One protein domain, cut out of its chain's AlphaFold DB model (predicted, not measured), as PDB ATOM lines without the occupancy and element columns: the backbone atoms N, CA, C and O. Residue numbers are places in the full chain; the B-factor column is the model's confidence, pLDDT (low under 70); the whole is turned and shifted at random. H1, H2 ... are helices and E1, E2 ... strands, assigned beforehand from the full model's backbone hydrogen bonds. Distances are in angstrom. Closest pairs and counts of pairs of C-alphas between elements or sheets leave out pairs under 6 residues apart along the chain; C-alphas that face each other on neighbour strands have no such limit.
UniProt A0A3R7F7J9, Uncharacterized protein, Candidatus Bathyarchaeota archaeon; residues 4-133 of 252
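This is residues 4 to 133 of the 252 residues of an uncharacterized protein of Candidatus Bathyarchaeota archaeon (UniProt A0A3R7F7J9). The domain is a long rod with a strongly twisted four-strand sheet, E1, E2, E7 and E6, at its body, a long helical hairpin of H2 and H3 making one end, and a small three-strand sheet, E3, E4 and E5, toward the other end. H2 packs on one face of the larger sheet with residues 56 to 65 and then runs past it, with H3 folding back at its side; H3 is not on the sheet. The printed part has 130 residues with three named helices and seven named strands, in the order E1 E2 E3 E4 E5 H1 H2 H3 E6 E7, and its class is mixed, helices and strands. Both sheets are antiparallel, in the orders E1, E2, E7, E6 and E3, E4, E5. The whole is loose, with a radius of gyration of the C-alphas of 19.4 A and spans of 64 by 28 by 20 A.

In the larger sheet, E1 is residues 4 to 7, 10.0 A long, and begins at C-alpha 4 at (184.199, 123.595, 223.058). E2 is residues 10 to 16, 19.3 A long. E6, residues 109 to 117, measures 25.9 A, and E7, residues 124 to 132, measures 25.4 A and ends at C-alpha 132 at (189.654, 133.080, 224.827). In the smaller sheet, E3 is residues 22 to 24, 7.0 A, E4 residues 30 to 33, 10.7 A, and E5 residues 40 to 43, 10.0 A. H1 is residues 45 to 49, 6.4 A. H2 is residues 56 to 78, 32.8 A, and ends at C-alpha 78 at (197.948, 147.702, 204.178). H3 is residues 84 to 102, 25.9 A.

In the larger sheet E1 and E6 are edge strands. E1 and E2 form a hairpin, antiparallel at 144 degrees, with N 5 and O 12 within hydrogen-bond range at 2.9 A. E2 and E7 are antiparallel at 150 degrees, with N 13 and O 130 at 2.8 A. E6 and E7 form a hairpin, antiparallel at 159 degrees, with N 112 and O 129 at 2.9 A. H2 is on this sheet at a height of 6.4 A; it lies over E7 and runs along the strands, at 11 degrees to E7 on the local plane. The closest C-alphas of E2 and H2 are those of Val 10 and Lys 61, 6.0 A. H2 and H3 touch and form a helical hairpin, opposite ways at a shallow tilt of 9 degrees; their closest C-alphas, of Ala 77 and Tyr 87, are 6.7 A apart. H1 only grazes the larger sheet, with residues 45 to 48. It touches H2 only at the corner, through residues 56 to 58 of H2 alone, and the closest C-alphas, of Glu 49 and Leu 57, are 6.0 A apart. E3, E4 and E5 are a meander, each strand the antiparallel neighbour of the one before. Across the hairpin E3 and E4, N 23 and O 31 are within hydrogen-bond range at 2.8 A, and across the hairpin E4 and E5, N 41 and O 32 at 2.8 A. The closest C-alphas of E5 and E6, those of Ile 43 and Val 116, are 7.4 A apart. E4 and E5 are apart from E2 and E7. In H1, H2 and H3 every O i to N i+4 pair is within hydrogen-bond range.

The C-alphas farthest apart, of Cys 36 and Asp 83, are 64.5 A apart. The printed part has no cut, and no link is long. The mean pLDDT of the printed part is 81.5; residues 25 to 28, 52 to 54, 85 and 100 to 107 are under 70.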
ATOM      1  N   GLU A   4     183.709 122.359 223.672       89.44
ATOM      2  CA  GLU A   4     184.199 123.595 223.058       89.44
ATOM      3  C   GLU A   4     183.123 124.185 222.142       89.44
ATOM      4  O   GLU A   4     182.426 123.458 221.428       89.44
ATOM      5  N   VAL A   5     182.949 125.506 222.199       89.25
ATOM      6  CA  VAL A   5     181.953 126.247 221.419       89.25
ATOM      7  C   VAL A   5     182.408 127.688 221.210       89.25
ATOM      8  O   VAL A   5     183.081 128.257 222.062       89.25
ATOM      9  N   GLU A   6     182.017 128.291 220.091       86.88
ATOM     10  CA  GLU A   6     182.222 129.717 219.836       86.88
ATOM     11  C   GLU A   6     180.933 130.500 220.129       86.88
ATOM     12  O   GLU A   6     179.851 130.119 219.676       86.88
ATOM     13  N   ILE A   7     181.037 131.584 220.904       85.25
ATOM     14  CA  ILE A   7     179.912 132.454 221.277       85.25
ATOM     15  C   ILE A   7     180.302 133.896 220.969       85.25
ATOM     16  O   ILE A   7     181.224 134.427 221.574       85.25
ATOM     17  N   ASP A   8     179.601 134.539 220.033       83.31
ATOM     18  CA  ASP A   8     179.856 135.925 219.607       83.31
ATOM     19  C   ASP A   8     181.321 136.207 219.191       83.31
ATOM     20  O   ASP A   8     181.787 137.345 219.249       83.31
ATOM     21  N   GLY A   9     182.055 135.189 218.733       82.81
ATOM     22  CA  GLY A   9     183.477 135.296 218.402       82.81
ATOM     23  C   GLY A   9     184.436 135.002 219.554       82.81
ATOM     24  O   GLY A   9     185.636 135.106 219.347       82.81
ATOM     25  N   VAL A  10     183.942 134.638 220.740       86.00
ATOM     26  CA  VAL A  10     184.743 134.152 221.874       86.00
ATOM     27  C   VAL A  10     184.823 132.631 221.814       86.00
ATOM     28  O   VAL A  10     183.791 131.961 221.720       86.00
ATOM     29  N   HIS A  11     186.025 132.070 221.917       89.88
ATOM     30  CA  HIS A  11     186.212 130.633 222.063       89.88
ATOM     31  C   HIS A  11     185.985 130.230 223.524       89.88
ATOM     32  O   HIS A  11     186.663 130.726 224.420       89.88
ATOM     33  N   VAL A  12     185.018 129.347 223.783       89.12
ATOM     34  CA  VAL A  12     184.648 128.905 225.133       89.12
ATOM     35  C   VAL A  12     184.866 127.406 225.278       89.12
ATOM     36  O   VAL A  12     184.279 126.601 224.554       89.12
ATOM     37  N   LYS A  13     185.645 127.023 226.289       91.44
ATOM     38  CA  LYS A  13     185.930 125.638 226.655       91.44
ATOM     39  C   LYS A  13     185.415 125.330 228.052       91.44
ATOM     40  O   LYS A  13     185.851 125.914 229.040       91.44
ATOM     41  N   ILE A  14     184.502 124.368 228.141       90.44
ATOM     42  CA  ILE A  14     183.872 123.911 229.381       90.44
ATOM     43  C   ILE A  14     184.413 122.525 229.723       90.44
ATOM     44  O   ILE A  14     184.153 121.548 229.021       90.44
ATOM     45  N   THR A  15     185.137 122.422 230.832       91.62
ATOM     46  CA  THR A  15     185.725 121.167 231.308       91.62
ATOM     47  C   THR A  15     185.047 120.736 232.609       91.62
ATOM     48  O   THR A  15     185.088 121.471 233.598       91.62
ATOM     49  N   PRO A  16     184.398 119.560 232.651       89.56
ATOM     50  CA  PRO A  16     183.773 119.076 233.873       89.56
ATOM     51  C   PRO A  16     184.836 118.702 234.914       89.56
ATOM     52  O   PRO A  16     185.776 117.978 234.602       89.56
ATOM     53  N   LEU A  17     184.669 119.172 236.157       87.19
ATOM     54  CA  LEU A  17     185.547 118.815 237.286       87.19
ATOM     55  C   LEU A  17     185.076 117.559 238.039       87.19
ATOM     56  O   LEU A  17     185.702 117.125 239.000       87.19
ATOM     57  N   ALA A  18     183.951 116.989 237.620       80.25
ATOM     58  CA  ALA A  18     183.428 115.712 238.085       80.25
ATOM     59  C   ALA A  18     183.299 114.761 236.890       80.25
ATOM     60  O   ALA A  18     183.214 115.220 235.752       80.25
ATOM     61  N   GLU A  19     183.219 113.450 237.127       82.06
ATOM     62  CA  GLU A  19     182.974 112.484 236.047       82.06
ATOM     63  C   GLU A  19     181.518 112.608 235.571       82.06
ATOM     64  O   GLU A  19     180.600 111.953 236.081       82.06
ATOM     65  N   VAL A  20     181.309 113.527 234.634       84.94
ATOM     66  CA  VAL A  20     180.085 113.708 233.862       84.94
ATOM     67  C   VAL A  20     180.464 113.899 232.399       84.94
ATOM     68  O   VAL A  20     181.429 114.590 232.070       84.94
ATOM     69  N   GLU A  21     179.694 113.284 231.508       85.06
ATOM     70  CA  GLU A  21     179.852 113.468 230.069       85.06
ATOM     71  C   GLU A  21     179.019 114.658 229.597       85.06
ATOM     72  O   GLU A  21     177.792 114.669 229.735       85.06
ATOM     73  N   LEU A  22     179.692 115.649 229.014       86.19
ATOM     74  CA  LEU A  22     179.047 116.759 228.327       86.19
ATOM     75  C   LEU A  22     178.651 116.332 226.909       86.19
ATOM     76  O   LEU A  22     179.440 115.725 226.187       86.19
ATOM     77  N   ARG A  23     177.433 116.679 226.495       85.69
ATOM     78  CA  ARG A  23     176.903 116.460 225.142       85.69
ATOM     79  C   ARG A  23     176.325 117.757 224.593       85.69
ATOM     80  O   ARG A  23     175.876 118.611 225.358       85.69
ATOM     81  N   LYS A  24     176.287 117.896 223.267       81.88
ATOM     82  CA  LYS A  24     175.652 119.046 222.611       81.88
ATOM     83  C   LYS A  24     174.161 119.090 222.974       81.88
ATOM     84  O   LYS A  24     173.463 118.076 222.891       81.88
ATOM     85  N   GLY A  25     173.688 120.244 223.438       68.94
ATOM     86  CA  GLY A  25     172.291 120.459 223.809       68.94
ATOM     87  C   GLY A  25     171.518 121.144 222.685       68.94
ATOM     88  O   GLY A  25     172.044 122.038 222.034       68.94
ATOM     89  N   VAL A  26     170.263 120.755 222.457       56.72
ATOM     90  CA  VAL A  26     169.331 121.557 221.646       56.72
ATOM     91  C   VAL A  26     168.733 122.626 222.568       56.72
ATOM     92  O   VAL A  26     168.188 122.283 223.618       56.72
ATOM     93  N   GLY A  27     168.875 123.909 222.217       58.50
ATOM     94  CA  GLY A  27     168.398 125.032 223.042       58.50
ATOM     95  C   GLY A  27     169.260 125.360 224.274       58.50
ATOM     96  O   GLY A  27     168.770 125.978 225.213       58.50
ATOM     97  N   GLY A  28     170.526 124.932 224.296       62.25
ATOM     98  CA  GLY A  28     171.538 125.259 225.311       62.25
ATOM     99  C   GLY A  28     172.946 125.047 224.742       62.25
ATOM    100  O   GLY A  28     173.069 124.507 223.645       62.25
ATOM    101  N   LEU A  29     174.004 125.452 225.455       82.25
ATOM    102  CA  LEU A  29     175.386 125.241 224.994       82.25
ATOM    103  C   LEU A  29     175.721 123.751 225.024       82.25
ATOM    104  O   LEU A  29     175.992 123.127 224.000       82.25
ATOM    105  N   CYS A  30     175.609 123.152 226.205       86.81
ATOM    106  CA  CYS A  30     175.794 121.725 226.402       86.81
ATOM    107  C   CYS A  30     174.874 121.205 227.505       86.81
ATOM    108  O   CYS A  30     174.208 121.957 228.219       86.81
ATOM    109  N   LYS A  31     174.783 119.885 227.612       89.62
ATOM    110  CA  LYS A  31     173.970 119.191 228.604       89.62
ATOM    111  C   LYS A  31     174.704 117.974 229.141       89.62
ATOM    112  O   LYS A  31     175.551 117.410 228.452       89.62
ATOM    113  N   PHE A  32     174.356 117.550 230.346       90.25
ATOM    114  CA  PHE A  32     174.891 116.335 230.955       90.25
ATOM    115  C   PHE A  32     173.821 115.610 231.758       90.25
ATOM    116  O   PHE A  32     172.867 116.213 232.252       90.25
ATOM    117  N   ARG A  33     173.977 114.296 231.916       89.19
ATOM    118  CA  ARG A  33     173.081 113.510 232.765       89.19
ATOM    119  C   ARG A  33     173.524 113.626 234.220       89.19
ATOM    120  O   ARG A  33     174.681 113.368 234.548       89.19
ATOM    121  N   CYS A  34     172.606 114.006 235.106       88.56
ATOM    122  CA  CYS A  34     172.901 114.025 236.535       88.56
ATOM    123  C   CYS A  34     173.067 112.593 237.072       88.56
ATOM    124  O   CYS A  34     172.369 111.671 236.648       88.56
ATOM    125  N   ARG A  35     173.924 112.420 238.086       86.00
ATOM    126  CA  ARG A  35     174.129 111.137 238.785       86.00
ATOM    127  C   ARG A  35     172.881 110.623 239.520       86.00
ATOM    128  O   ARG A  35     172.879 109.477 239.941       86.00
ATOM    129  N   CYS A  36     171.841 111.439 239.712       85.00
ATOM    130  CA  CYS A  36     170.563 110.959 240.254       85.00
ATOM    131  C   CYS A  36     169.719 110.192 239.224       85.00
ATOM    132  O   CYS A  36     168.722 109.592 239.600       85.00
ATOM    133  N   GLY A  37     170.065 110.243 237.932       84.38
ATOM    134  CA  GLY A  37     169.345 109.537 236.870       84.38
ATOM    135  C   GLY A  37     168.013 110.166 236.435       84.38
ATOM    136  O   GLY A  37     167.528 109.796 235.368       84.38
ATOM    137  N   LEU A  38     167.482 111.138 237.194       80.06
ATOM    138  CA  LEU A  38     166.150 111.747 237.025       80.06
ATOM    139  C   LEU A  38     166.001 112.660 235.795       80.06
ATOM    140  O   LEU A  38     164.882 112.988 235.417       80.06
ATOM    141  N   GLY A  39     167.103 113.080 235.164       80.56
ATOM    142  CA  GLY A  39     167.045 113.912 233.961       80.56
ATOM    143  C   GLY A  39     168.391 114.473 233.504       80.56
ATOM    144  O   GLY A  39     169.444 114.230 234.110       80.56
ATOM    145  N   GLU A  40     168.344 115.231 232.407       86.81
ATOM    146  CA  GLU A  40     169.474 115.994 231.872       86.81
ATOM    147  C   GLU A  40     169.496 117.409 232.463       86.81
ATOM    148  O   GLU A  40     168.467 118.074 232.574       86.81
ATOM    149  N   VAL A  41     170.686 117.879 232.821       87.38
ATOM    150  CA  VAL A  41     170.957 119.252 233.253       87.38
ATOM    151  C   VAL A  41     171.553 120.004 232.068       87.38
ATOM    152  O   VAL A  41     172.411 119.466 231.366       87.38
ATOM    153  N   ARG A  42     171.091 121.233 231.826       88.62
ATOM    154  CA  ARG A  42     171.545 122.078 230.715       88.62
ATOM    155  C   ARG A  42     172.444 123.190 231.235       88.62
ATOM    156  O   ARG A  42     172.171 123.747 232.290       88.62
ATOM    157  N   ILE A  43     173.484 123.492 230.469       87.69
ATOM    158  CA  ILE A  43     174.318 124.680 230.613       87.69
ATOM    159  C   ILE A  43     173.956 125.606 229.457       87.69
ATOM    160  O   ILE A  43     173.992 125.211 228.288       87.69
ATOM    161  N   THR A  44     173.555 126.824 229.780       86.75
ATOM    162  CA  THR A  44     173.079 127.836 228.840       86.75
ATOM    163  C   THR A  44     174.066 128.991 228.736       86.75
ATOM    164  O   THR A  44     174.993 129.123 229.530       86.75
ATOM    165  N   ARG A  45     173.858 129.857 227.742       83.44
ATOM    166  CA  ARG A  45     174.610 131.107 227.601       83.44
ATOM    167  C   ARG A  45     174.448 132.013 228.827       83.44
ATOM    168  O   ARG A  45     175.427 132.587 229.283       83.44
ATOM    169  N   ARG A  46     173.243 132.060 229.399       82.88
ATOM    170  CA  ARG A  46     172.934 132.849 230.594       82.88
ATOM    171  C   ARG A  46     173.766 132.421 231.805       82.88
ATOM    172  O   ARG A  46     174.247 133.268 232.544       82.88
ATOM    173  N   ASP A  47     174.009 131.117 231.947       83.38
ATOM    174  CA  ASP A  47     174.878 130.591 233.006       83.38
ATOM    175  C   ASP A  47     176.322 131.107 232.881       83.38
ATOM    176  O   ASP A  47     177.007 131.219 233.891       83.38
ATOM    177  N   LEU A  48     176.789 131.431 231.665       78.31
ATOM    178  CA  LEU A  48     178.106 132.035 231.426       78.31
ATOM    179  C   LEU A  48     178.127 133.553 231.651       78.31
ATOM    180  O   LEU A  48     179.146 134.086 232.082       78.31
ATOM    181  N   GLU A  49     177.023 134.237 231.352       77.25
ATOM    182  CA  GLU A  49     176.877 135.690 231.522       77.25
ATOM    183  C   GLU A  49     176.738 136.090 233.003       77.25
ATOM    184  O   GLU A  49     177.172 137.169 233.392       77.25
ATOM    185  N   GLU A  50     176.183 135.210 233.844       77.00
ATOM    186  CA  GLU A  50     175.945 135.464 235.275       77.00
ATOM    187  C   GLU A  50     177.088 134.964 236.196       77.00
ATOM    188  O   GLU A  50     176.935 134.934 237.423       77.00
ATOM    189  N   ILE A  51     178.251 134.567 235.654       74.12
ATOM    190  CA  ILE A  51     179.363 134.040 236.467       74.12
ATOM    191  C   ILE A  51     179.983 135.141 237.340       74.12
ATOM    192  O   ILE A  51     180.841 135.895 236.902       74.12
ATOM    193  N   GLY A  52     179.645 135.147 238.633       54.97
ATOM    194  CA  GLY A  52     180.399 135.891 239.652       54.97
ATOM    195  C   GLY A  52     180.099 137.391 239.748       54.97
ATOM    196  O   GLY A  52     180.847 138.101 240.411       54.97
ATOM    197  N   GLY A  53     179.013 137.878 239.140       56.88
ATOM    198  CA  GLY A  53     178.560 139.274 239.253       56.88
ATOM    199  C   GLY A  53     179.276 140.270 238.332       56.88
ATOM    200  O   GLY A  53     178.767 141.366 238.120       56.88
ATOM    201  N   SER A  54     180.404 139.881 237.740       58.12
ATOM    202  CA  SER A  54     180.944 140.459 236.507       58.12
ATOM    203  C   SER A  54     180.523 139.580 235.324       58.12
ATOM    204  O   SER A  54     180.165 138.422 235.523       58.12
ATOM    205  N   SER A  55     180.531 140.101 234.092       70.19
ATOM    206  CA  SER A  55     180.296 139.281 232.892       70.19
ATOM    207  C   SER A  55     181.630 139.006 232.190       70.19
ATOM    208  O   SER A  55     182.021 139.765 231.298       70.19
ATOM    209  N   PRO A  56     182.368 137.942 232.566       75.44
ATOM    210  CA  PRO A  56     183.618 137.601 231.897       75.44
ATOM    211  C   PRO A  56     183.453 137.325 230.405       75.44
ATOM    212  O   PRO A  56     184.344 137.622 229.616       75.44
ATOM    213  N   LEU A  57     182.286 136.825 229.994       78.81
ATOM    214  CA  LEU A  57     181.967 136.685 228.579       78.81
ATOM    215  C   LEU A  57     181.902 138.054 227.884       78.81
ATOM    216  O   LEU A  57     182.404 138.185 226.772       78.81
ATOM    217  N   SER A  58     181.338 139.081 228.534       79.38
ATOM    218  CA  SER A  58     181.329 140.452 227.998       79.38
ATOM    219  C   SER A  58     182.733 141.047 227.911       79.38
ATOM    220  O   SER A  58     183.034 141.727 226.935       79.38
ATOM    221  N   ALA A  59     183.590 140.754 228.891       78.50
ATOM    222  CA  ALA A  59     184.986 141.184 228.921       78.50
ATOM    223  C   ALA A  59     185.786 140.635 227.723       78.50
ATOM    224  O   ALA A  59     186.351 141.396 226.934       78.50
ATOM    225  N   VAL A  60     185.761 139.313 227.515       82.19
ATOM    226  CA  VAL A  60     186.460 138.690 226.374       82.19
ATOM    227  C   VAL A  60     185.805 139.077 225.044       82.19
ATOM    228  O   VAL A  60     186.499 139.318 224.061       82.19
ATOM    229  N   LYS A  61     184.473 139.218 224.998       84.44
ATOM    230  CA  LYS A  61     183.765 139.713 223.807       84.44
ATOM    231  C   LYS A  61     184.224 141.118 223.415       84.44
ATOM    232  O   LYS A  61     184.433 141.382 222.235       84.44
ATOM    233  N   TYR A  62     184.407 142.004 224.388       82.19
ATOM    234  CA  TYR A  62     184.921 143.344 224.130       82.19
ATOM    235  C   TYR A  62     186.364 143.311 223.596       82.19
ATOM    236  O   TYR A  62     186.692 144.058 222.675       82.19
ATOM    237  N   ASP A  63     187.213 142.406 224.096       83.88
ATOM    238  CA  ASP A  63     188.564 142.201 223.547       83.88
ATOM    239  C   ASP A  63     188.532 141.697 222.090       83.88
ATOM    240  O   ASP A  63     189.285 142.183 221.240       83.88
ATOM    241  N   VAL A  64     187.606 140.788 221.765       86.44
ATOM    242  CA  VAL A  64     187.359 140.326 220.387       86.44
ATOM    243  C   VAL A  64     186.953 141.495 219.487       86.44
ATOM    244  O   VAL A  64     187.483 141.629 218.384       86.44
ATOM    245  N   GLU A  65     186.041 142.361 219.935       87.25
ATOM    246  CA  GLU A  65     185.609 143.552 219.189       87.25
ATOM    247  C   GLU A  65     186.774 144.519 218.940       87.25
ATOM    248  O   GLU A  65     187.025 144.887 217.791       87.25
ATOM    249  N   LEU A  66     187.556 144.846 219.974       85.75
ATOM    250  CA  LEU A  66     188.757 145.674 219.831       85.75
ATOM    251  C   LEU A  66     189.771 145.059 218.865       85.75
ATOM    252  O   LEU A  66     190.371 145.774 218.060       85.75
ATOM    253  N   THR A  67     189.959 143.743 218.919       86.19
ATOM    254  CA  THR A  67     190.881 143.032 218.030       86.19
ATOM    255  C   THR A  67     190.381 143.030 216.586       86.19
ATOM    256  O   THR A  67     191.178 143.164 215.657       86.19
ATOM    257  N   ARG A  68     189.063 142.942 216.362       88.75
ATOM    258  CA  ARG A  68     188.466 143.096 215.023       88.75
ATOM    259  C   ARG A  68     188.681 144.494 214.466       88.75
ATOM    260  O   ARG A  68     189.116 144.602 213.323       88.75
ATOM    261  N   GLU A  69     188.408 145.530 215.259       89.00
ATOM    262  CA  GLU A  69     188.650 146.926 214.867       89.00
ATOM    263  C   GLU A  69     190.110 147.135 214.474       89.00
ATOM    264  O   GLU A  69     190.405 147.704 213.426       89.00
ATOM    265  N   TRP A  70     191.021 146.608 215.289       87.81
ATOM    266  CA  TRP A  70     192.449 146.682 215.035       87.81
ATOM    267  C   TRP A  70     192.848 145.983 213.735       87.81
ATOM    268  O   TRP A  70     193.495 146.573 212.873       87.81
ATOM    269  N   ASN A  71     192.415 144.737 213.553       87.06
ATOM    270  CA  ASN A  71     192.723 143.962 212.355       87.06
ATOM    271  C   ASN A  71     192.098 144.565 211.090       87.06
ATOM    272  O   ASN A  71     192.634 144.378 210.000       87.06
ATOM    273  N   GLU A  72     190.957 145.246 211.199       89.75
ATOM    274  CA  GLU A  72     190.358 145.994 210.091       89.75
ATOM    275  C   GLU A  72     191.162 147.253 209.764       89.75
ATOM    276  O   GLU A  72     191.469 147.483 208.597       89.75
ATOM    277  N   LEU A  73     191.574 148.018 210.780       87.94
ATOM    278  CA  LEU A  73     192.441 149.183 210.614       87.94
ATOM    279  C   LEU A  73     193.741 148.803 209.891       87.94
ATOM    280  O   LEU A  73     194.075 149.410 208.877       87.94
ATOM    281  N   GLN A  74     194.426 147.749 210.346       84.31
ATOM    282  CA  GLN A  74     195.651 147.255 209.705       84.31
ATOM    283  C   GLN A  74     195.399 146.769 208.263       84.31
ATOM    284  O   GLN A  74     196.217 146.997 207.369       84.31
ATOM    285  N   ARG A  75     194.249 146.136 207.985       86.88
ATOM    286  CA  ARG A  75     193.885 145.693 206.624       86.88
ATOM    287  C   ARG A  75     193.611 146.857 205.674       86.88
ATOM    288  O   ARG A  75     194.137 146.856 204.566       86.88
ATOM    289  N   ARG A  76     192.838 147.856 206.097       87.81
ATOM    290  CA  ARG A  76     192.594 149.080 205.313       87.81
ATOM    291  C   ARG A  76     193.902 149.816 205.027       87.81
ATOM    292  O   ARG A  76     194.164 150.203 203.891       87.81
ATOM    293  N   ALA A  77     194.754 149.925 206.043       83.19
ATOM    294  CA  ALA A  77     196.053 150.569 205.946       83.19
ATOM    295  C   ALA A  77     196.989 149.837 204.963       83.19
ATOM    296  O   ALA A  77     197.509 150.435 204.026       83.19
ATOM    297  N   SER A  78     197.127 148.518 205.091       78.44
ATOM    298  CA  SER A  78     197.948 147.702 204.178       78.44
ATOM    299  C   SER A  78     197.457 147.679 202.725       78.44
ATOM    300  O   SER A  78     198.260 147.447 201.824       78.44
ATOM    301  N   ARG A  79     196.167 147.936 202.475       84.69
ATOM    302  CA  ARG A  79     195.601 148.078 201.121       84.69
ATOM    303  C   ARG A  79     195.696 149.496 200.556       84.69
ATOM    304  O   ARG A  79     195.280 149.714 199.422       84.69
ATOM    305  N   GLY A  80     196.214 150.456 201.325       76.25
ATOM    306  CA  GLY A  80     196.266 151.862 200.921       76.25
ATOM    307  C   GLY A  80     194.885 152.523 200.831       76.25
ATOM    308  O   GLY A  80     194.741 153.550 200.175       76.25
ATOM    309  N   GLU A  81     193.866 151.958 201.489       84.00
ATOM    310  CA  GLU A  81     192.494 152.493 201.526       84.00
ATOM    311  C   GLU A  81     192.349 153.680 202.501       84.00
ATOM    312  O   GLU A  81     191.249 154.184 202.729       84.00
ATOM    313  N   MET A  82     193.452 154.120 203.108       83.56
ATOM    314  CA  MET A  82     193.513 155.266 204.007       83.56
ATOM    315  C   MET A  82     194.858 155.983 203.893       83.56
ATOM    316  O   MET A  82     195.854 155.395 203.463       83.56
ATOM    317  N   ASP A  83     194.885 157.257 204.276       80.31
ATOM    318  CA  ASP A  83     196.129 158.017 204.360       80.31
ATOM    319  C   ASP A  83     196.836 157.829 205.713       80.31
ATOM    320  O   ASP A  83     196.283 157.281 206.672       80.31
ATOM    321  N   PHE A  84     198.097 158.264 205.769       72.81
ATOM    322  CA  PHE A  84     198.954 158.111 206.947       72.81
ATOM    323  C   PHE A  84     198.364 158.751 208.216       72.81
ATOM    324  O   PHE A  84     198.432 158.164 209.295       72.81
ATOM    325  N   PHE A  85     197.760 159.934 208.098       69.88
ATOM    326  CA  PHE A  85     197.246 160.675 209.253       69.88
ATOM    327  C   PHE A  85     195.881 160.159 209.718       69.88
ATOM    328  O   PHE A  85     195.596 160.185 210.916       69.88
ATOM    329  N   ASP A  86     195.045 159.650 208.810       79.06
ATOM    330  CA  ASP A  86     193.820 158.926 209.152       79.06
ATOM    331  C   ASP A  86     194.144 157.635 209.902       79.06
ATOM    332  O   ASP A  86     193.526 157.358 210.931       79.06
ATOM    333  N   TYR A  87     195.159 156.887 209.453       80.00
ATOM    334  CA  TYR A  87     195.656 155.717 210.177       80.00
ATOM    335  C   TYR A  87     196.159 156.094 211.572       80.00
ATOM    336  O   TYR A  87     195.750 155.481 212.558       80.00
ATOM    337  N   GLU A  88     196.985 157.136 211.686       74.88
ATOM    338  CA  GLU A  88     197.516 157.597 212.971       74.88
ATOM    339  C   GLU A  88     196.397 158.027 213.937       74.88
ATOM    340  O   GLU A  88     196.406 157.675 215.122       74.88
ATOM    341  N   LYS A  89     195.393 158.743 213.423       78.94
ATOM    342  CA  LYS A  89     194.227 159.189 214.188       78.94
ATOM    343  C   LYS A  89     193.361 158.015 214.640       78.94
ATOM    344  O   LYS A  89     193.012 157.948 215.818       78.94
ATOM    345  N   GLU A  90     193.003 157.100 213.740       84.06
ATOM    346  CA  GLU A  90     192.201 155.914 214.073       84.06
ATOM    347  C   GLU A  90     192.950 154.989 215.047       84.06
ATOM    348  O   GLU A  90     192.355 154.509 216.013       84.06
ATOM    349  N   MET A  91     194.264 154.824 214.872       81.12
ATOM    350  CA  MET A  91     195.143 154.116 215.806       81.12
ATOM    351  C   MET A  91     195.145 154.791 217.186       81.12
ATOM    352  O   MET A  91     195.034 154.113 218.209       81.12
ATOM    353  N   GLY A  92     195.233 156.123 217.230       77.94
ATOM    354  CA  GLY A  92     195.135 156.917 218.455       77.94
ATOM    355  C   GLY A  92     193.814 156.705 219.194       77.94
ATOM    356  O   GLY A  92     193.819 156.401 220.387       77.94
ATOM    357  N   LEU A  93     192.695 156.785 218.469       83.88
ATOM    358  CA  LEU A  93     191.355 156.542 219.007       83.88
ATOM    359  C   LEU A  93     191.193 155.107 219.512       83.88
ATOM    360  O   LEU A  93     190.614 154.889 220.575       83.88
ATOM    361  N   TRP A  94     191.717 154.124 218.780       85.56
ATOM    362  CA  TRP A  94     191.702 152.729 219.206       85.56
ATOM    363  C   TRP A  94     192.514 152.523 220.490       85.56
ATOM    364  O   TRP A  94     192.022 151.909 221.437       85.56
ATOM    365  N   MET A  95     193.723 153.096 220.573       78.31
ATOM    366  CA  MET A  95     194.550 153.053 221.784       78.31
ATOM    367  C   MET A  95     193.835 153.692 222.976       78.31
ATOM    368  O   MET A  95     193.898 153.165 224.087       78.31
ATOM    369  N   GLU A  96     193.135 154.804 222.761       78.31
ATOM    370  CA  GLU A  96     192.366 155.482 223.799       78.31
ATOM    371  C   GLU A  96     191.152 154.655 224.249       78.31
ATOM    372  O   GLU A  96     190.976 154.455 225.451       78.31
ATOM    373  N   ARG A  97     190.379 154.064 223.325       78.88
ATOM    374  CA  ARG A  97     189.283 153.126 223.654       78.88
ATOM    375  C   ARG A  97     189.781 151.910 224.432       78.88
ATOM    376  O   ARG A  97     189.168 151.518 225.432       78.88
ATOM    377  N   ARG A  98     190.912 151.339 224.012       75.69
ATOM    378  CA  ARG A  98     191.579 150.239 224.714       75.69
ATOM    379  C   ARG A  98     192.037 150.667 226.106       75.69
ATOM    380  O   ARG A  98     191.899 149.887 227.035       75.69
ATOM    381  N   ARG A  99     192.531 151.895 226.285       72.69
ATOM    382  CA  ARG A  99     192.982 152.417 227.587       72.69
ATOM    383  C   ARG A  99     191.826 152.721 228.539       72.69
ATOM    384  O   ARG A  99     191.882 152.309 229.692       72.69
ATOM    385  N   ILE A 100     190.789 153.414 228.064       67.81
ATOM    386  CA  ILE A 100     189.623 153.824 228.865       67.81
ATOM    387  C   ILE A 100     188.889 152.599 229.418       67.81
ATOM    388  O   ILE A 100     188.495 152.597 230.581       67.81
ATOM    389  N   ARG A 101     188.730 151.541 228.615       61.19
ATOM    390  CA  ARG A 101     188.048 150.307 229.048       61.19
ATOM    391  C   ARG A 101     188.990 149.184 229.501       61.19
ATOM    392  O   ARG A 101     188.552 148.249 230.166       61.19
ATOM    393  N   GLY A 102     190.289 149.295 229.222       52.59
ATOM    394  CA  GLY A 102     191.328 148.362 229.676       52.59
ATOM    395  C   GLY A 102     191.647 148.461 231.167       52.59
ATOM    396  O   GLY A 102     192.323 147.589 231.698       52.59
ATOM    397  N   GLY A 103     191.127 149.482 231.857       49.03
ATOM    398  CA  GLY A 103     191.191 149.572 233.314       49.03
ATOM    399  C   GLY A 103     190.335 148.536 234.051       49.03
ATOM    400  O   GLY A 103     190.566 148.348 235.242       49.03
ATOM    401  N   LEU A 104     189.378 147.862 233.389       51.03
ATOM    402  CA  LEU A 104     188.481 146.913 234.065       51.03
ATOM    403  C   LEU A 104     188.170 145.596 233.316       51.03
ATOM    404  O   LEU A 104     187.892 144.624 234.011       51.03
ATOM    405  N   GLU A 105     188.194 145.491 231.973       54.47
ATOM    406  CA  GLU A 105     187.498 144.347 231.322       54.47
ATOM    407  C   GLU A 105     188.089 143.769 230.012       54.47
ATOM    408  O   GLU A 105     187.493 142.860 229.453       54.47
ATOM    409  N   ALA A 106     189.238 144.203 229.486       60.25
ATOM    410  CA  ALA A 106     189.800 143.574 228.272       60.25
ATOM    411  C   ALA A 106     190.807 142.468 228.632       60.25
ATOM    412  O   ALA A 106     191.979 142.749 228.887       60.25
ATOM    413  N   LEU A 107     190.347 141.216 228.675       69.25
ATOM    414  CA  LEU A 107     191.192 140.038 228.885       69.25
ATOM    415  C   LEU A 107     191.151 139.160 227.635       69.25
ATOM    416  O   LEU A 107     190.085 138.687 227.247       69.25
ATOM    417  N   SER A 108     192.312 138.916 227.025       72.94
ATOM    418  CA  SER A 108     192.421 138.009 225.871       72.94
ATOM    419  C   SER A 108     192.207 136.545 226.252       72.94
ATOM    420  O   SER A 108     191.862 135.721 225.408       72.94
ATOM    421  N   GLU A 109     192.371 136.235 227.536       82.19
ATOM    422  CA  GLU A 109     192.122 134.929 228.121       82.19
ATOM    423  C   GLU A 109     191.536 135.107 229.522       82.19
ATOM    424  O   GLU A 109     192.017 135.914 230.322       82.19
ATOM    425  N   TYR A 110     190.486 134.349 229.821       82.00
ATOM    426  CA  TYR A 110     189.845 134.329 231.124       82.00
ATOM    427  C   TYR A 110     189.497 132.903 231.539       82.00
ATOM    428  O   TYR A 110     188.894 132.146 230.777       82.00
ATOM    429  N   GLU A 111     189.828 132.547 232.776       87.56
ATOM    430  CA  GLU A 111     189.530 131.239 233.350       87.56
ATOM    431  C   GLU A 111     188.725 131.395 234.644       87.56
ATOM    432  O   GLU A 111     189.066 132.180 235.528       87.56
ATOM    433  N   THR A 112     187.631 130.642 234.767       87.25
ATOM    434  CA  THR A 112     186.754 130.683 235.942       87.25
ATOM    435  C   THR A 112     186.057 129.353 236.192       87.25
ATOM    436  O   THR A 112     186.126 128.421 235.395       87.25
ATOM    437  N   THR A 113     185.363 129.237 237.325       88.75
ATOM    438  CA  THR A 113     184.565 128.055 237.654       88.75
ATOM    439  C   THR A 113     183.071 128.358 237.607       88.75
ATOM    440  O   THR A 113     182.552 129.081 238.455       88.75
ATOM    441  N   LEU A 114     182.353 127.693 236.707       89.00
ATOM    442  CA  LEU A 114     180.896 127.684 236.665       89.00
ATOM    443  C   LEU A 114     180.328 126.650 237.648       89.00
ATOM    444  O   LEU A 114     180.815 125.519 237.744       89.00
ATOM    445  N   ARG A 115     179.263 127.020 238.366       89.94
ATOM    446  CA  ARG A 115     178.516 126.125 239.261       89.94
ATOM    447  C   ARG A 115     177.099 125.943 238.739       89.94
ATOM    448  O   ARG A 115     176.363 126.914 238.643       89.94
ATOM    449  N   VAL A 116     176.701 124.702 238.470       88.56
ATOM    450  CA  VAL A 116     175.360 124.378 237.961       88.56
ATOM    451  C   VAL A 116     174.671 123.415 238.914       88.56
ATOM    452  O   VAL A 116     175.237 122.384 239.285       88.56
ATOM    453  N   ARG A 117     173.443 123.735 239.320       89.44
ATOM    454  CA  ARG A 117     172.654 122.898 240.228       89.44
ATOM    455  C   ARG A 117     171.685 122.023 239.442       89.44
ATOM    456  O   ARG A 117     170.978 122.503 238.565       89.44
ATOM    457  N   CYS A 118     171.624 120.734 239.766       88.88
ATOM    458  CA  CYS A 118     170.607 119.848 239.212       88.88
ATOM    459  C   CYS A 118     169.220 120.262 239.738       88.88
ATOM    460  O   CYS A 118     169.040 120.277 240.959       88.88
ATOM    461  N   PRO A 119     168.232 120.525 238.865       87.00
ATOM    462  CA  PRO A 119     166.901 120.953 239.295       87.00
ATOM    463  C   PRO A 119     166.104 119.832 239.979       87.00
ATOM    464  O   PRO A 119     165.172 120.114 240.717       87.00
ATOM    465  N   PHE A 120     166.481 118.565 239.769       90.06
ATOM    466  CA  PHE A 120     165.751 117.409 240.302       90.06
ATOM    467  C   PHE A 120     166.214 116.992 241.703       90.06
ATOM    468  O   PHE A 120     165.393 116.720 242.568       90.06
ATOM    469  N   CYS A 121     167.530 116.909 241.936       89.25
ATOM    470  CA  CYS A 121     168.094 116.410 243.203       89.25
ATOM    471  C   CYS A 121     168.905 117.453 243.983       89.25
ATOM    472  O   CYS A 121     169.480 117.135 245.021       89.25
ATOM    473  N   GLY A 122     169.036 118.675 243.462       88.56
ATOM    474  CA  GLY A 122     169.739 119.768 244.129       88.56
ATOM    475  C   GLY A 122     171.266 119.639 244.202       88.56
ATOM    476  O   GLY A 122     171.895 120.537 244.765       88.56
ATOM    477  N   ARG A 123     171.878 118.581 243.645       89.56
ATOM    478  CA  ARG A 123     173.345 118.424 243.584       89.56
ATOM    479  C   ARG A 123     173.983 119.522 242.738       89.56
ATOM    480  O   ARG A 123     173.506 119.810 241.642       89.56
ATOM    481  N   THR A 124     175.091 120.072 243.220       90.50
ATOM    482  CA  THR A 124     175.866 121.100 242.514       90.50
ATOM    483  C   THR A 124     177.047 120.473 241.783       90.50
ATOM    484  O   THR A 124     177.799 119.689 242.357       90.50
ATOM    485  N   TYR A 125     177.222 120.854 240.523       90.19
ATOM    486  CA  TYR A 125     178.315 120.451 239.648       90.19
ATOM    487  C   TYR A 125     179.212 121.650 239.363       90.19
ATOM    488  O   TYR A 125     178.720 122.768 239.205       90.19
ATOM    489  N   ARG A 126     180.528 121.422 239.315       91.12
ATOM    490  CA  ARG A 126     181.524 122.453 239.006       91.12
ATOM    491  C   ARG A 126     182.153 122.174 237.646       91.12
ATOM    492  O   ARG A 126     182.512 121.033 237.353       91.12
ATOM    493  N   PHE A 127     182.314 123.228 236.860       91.00
ATOM    494  CA  PHE A 127     182.944 123.194 235.549       91.00
ATOM    495  C   PHE A 127     184.010 124.274 235.491       91.00
ATOM    496  O   PHE A 127     183.746 125.407 235.884       91.00
ATOM    497  N   LEU A 128     185.194 123.929 235.003       91.12
ATOM    498  CA  LEU A 128     186.167 124.923 234.583       91.12
ATOM    499  C   LEU A 128     185.688 125.510 233.256       91.12
ATOM    500  O   LEU A 128     185.350 124.758 232.342       91.12
ATOM    501  N   VAL A 129     185.636 126.829 233.166       89.88
ATOM    502  CA  VAL A 129     185.286 127.555 231.951       89.88
ATOM    503  C   VAL A 129     186.471 128.415 231.571       89.88
ATOM    504  O   VAL A 129     186.880 129.281 232.342       89.88
ATOM    505  N   LYS A 130     186.990 128.169 230.377       90.75
ATOM    506  CA  LYS A 130     188.030 128.967 229.747       90.75
ATOM    507  C   LYS A 130     187.413 129.737 228.588       90.75
ATOM    508  O   LYS A 130     186.683 129.146 227.795       90.75
ATOM    509  N   MET A 131     187.648 131.040 228.532       88.88
ATOM    510  CA  MET A 131     187.168 131.942 227.491       88.88
ATOM    511  C   MET A 131     188.374 132.637 226.873       88.88
ATOM    512  O   MET A 131     189.185 133.214 227.592       88.88
ATOM    513  N   GLU A 132     188.498 132.573 225.558       88.88
ATOM    514  CA  GLU A 132     189.654 133.080 224.827       88.88
ATOM    515  C   GLU A 132     189.196 133.909 223.633       88.88
ATOM    516  O   GLU A 132     188.222 133.564 222.955       88.88
ATOM    517  N   ASN A 133     189.915 134.992 223.358       86.06
ATOM    518  CA  ASN A 133     189.819 135.698 222.092       86.06
ATOM    519  C   ASN A 133     190.563 134.873 221.020       86.06
ATOM    520  O   ASN A 133     191.790 134.769 221.074       86.06
TER     521      ASN A 133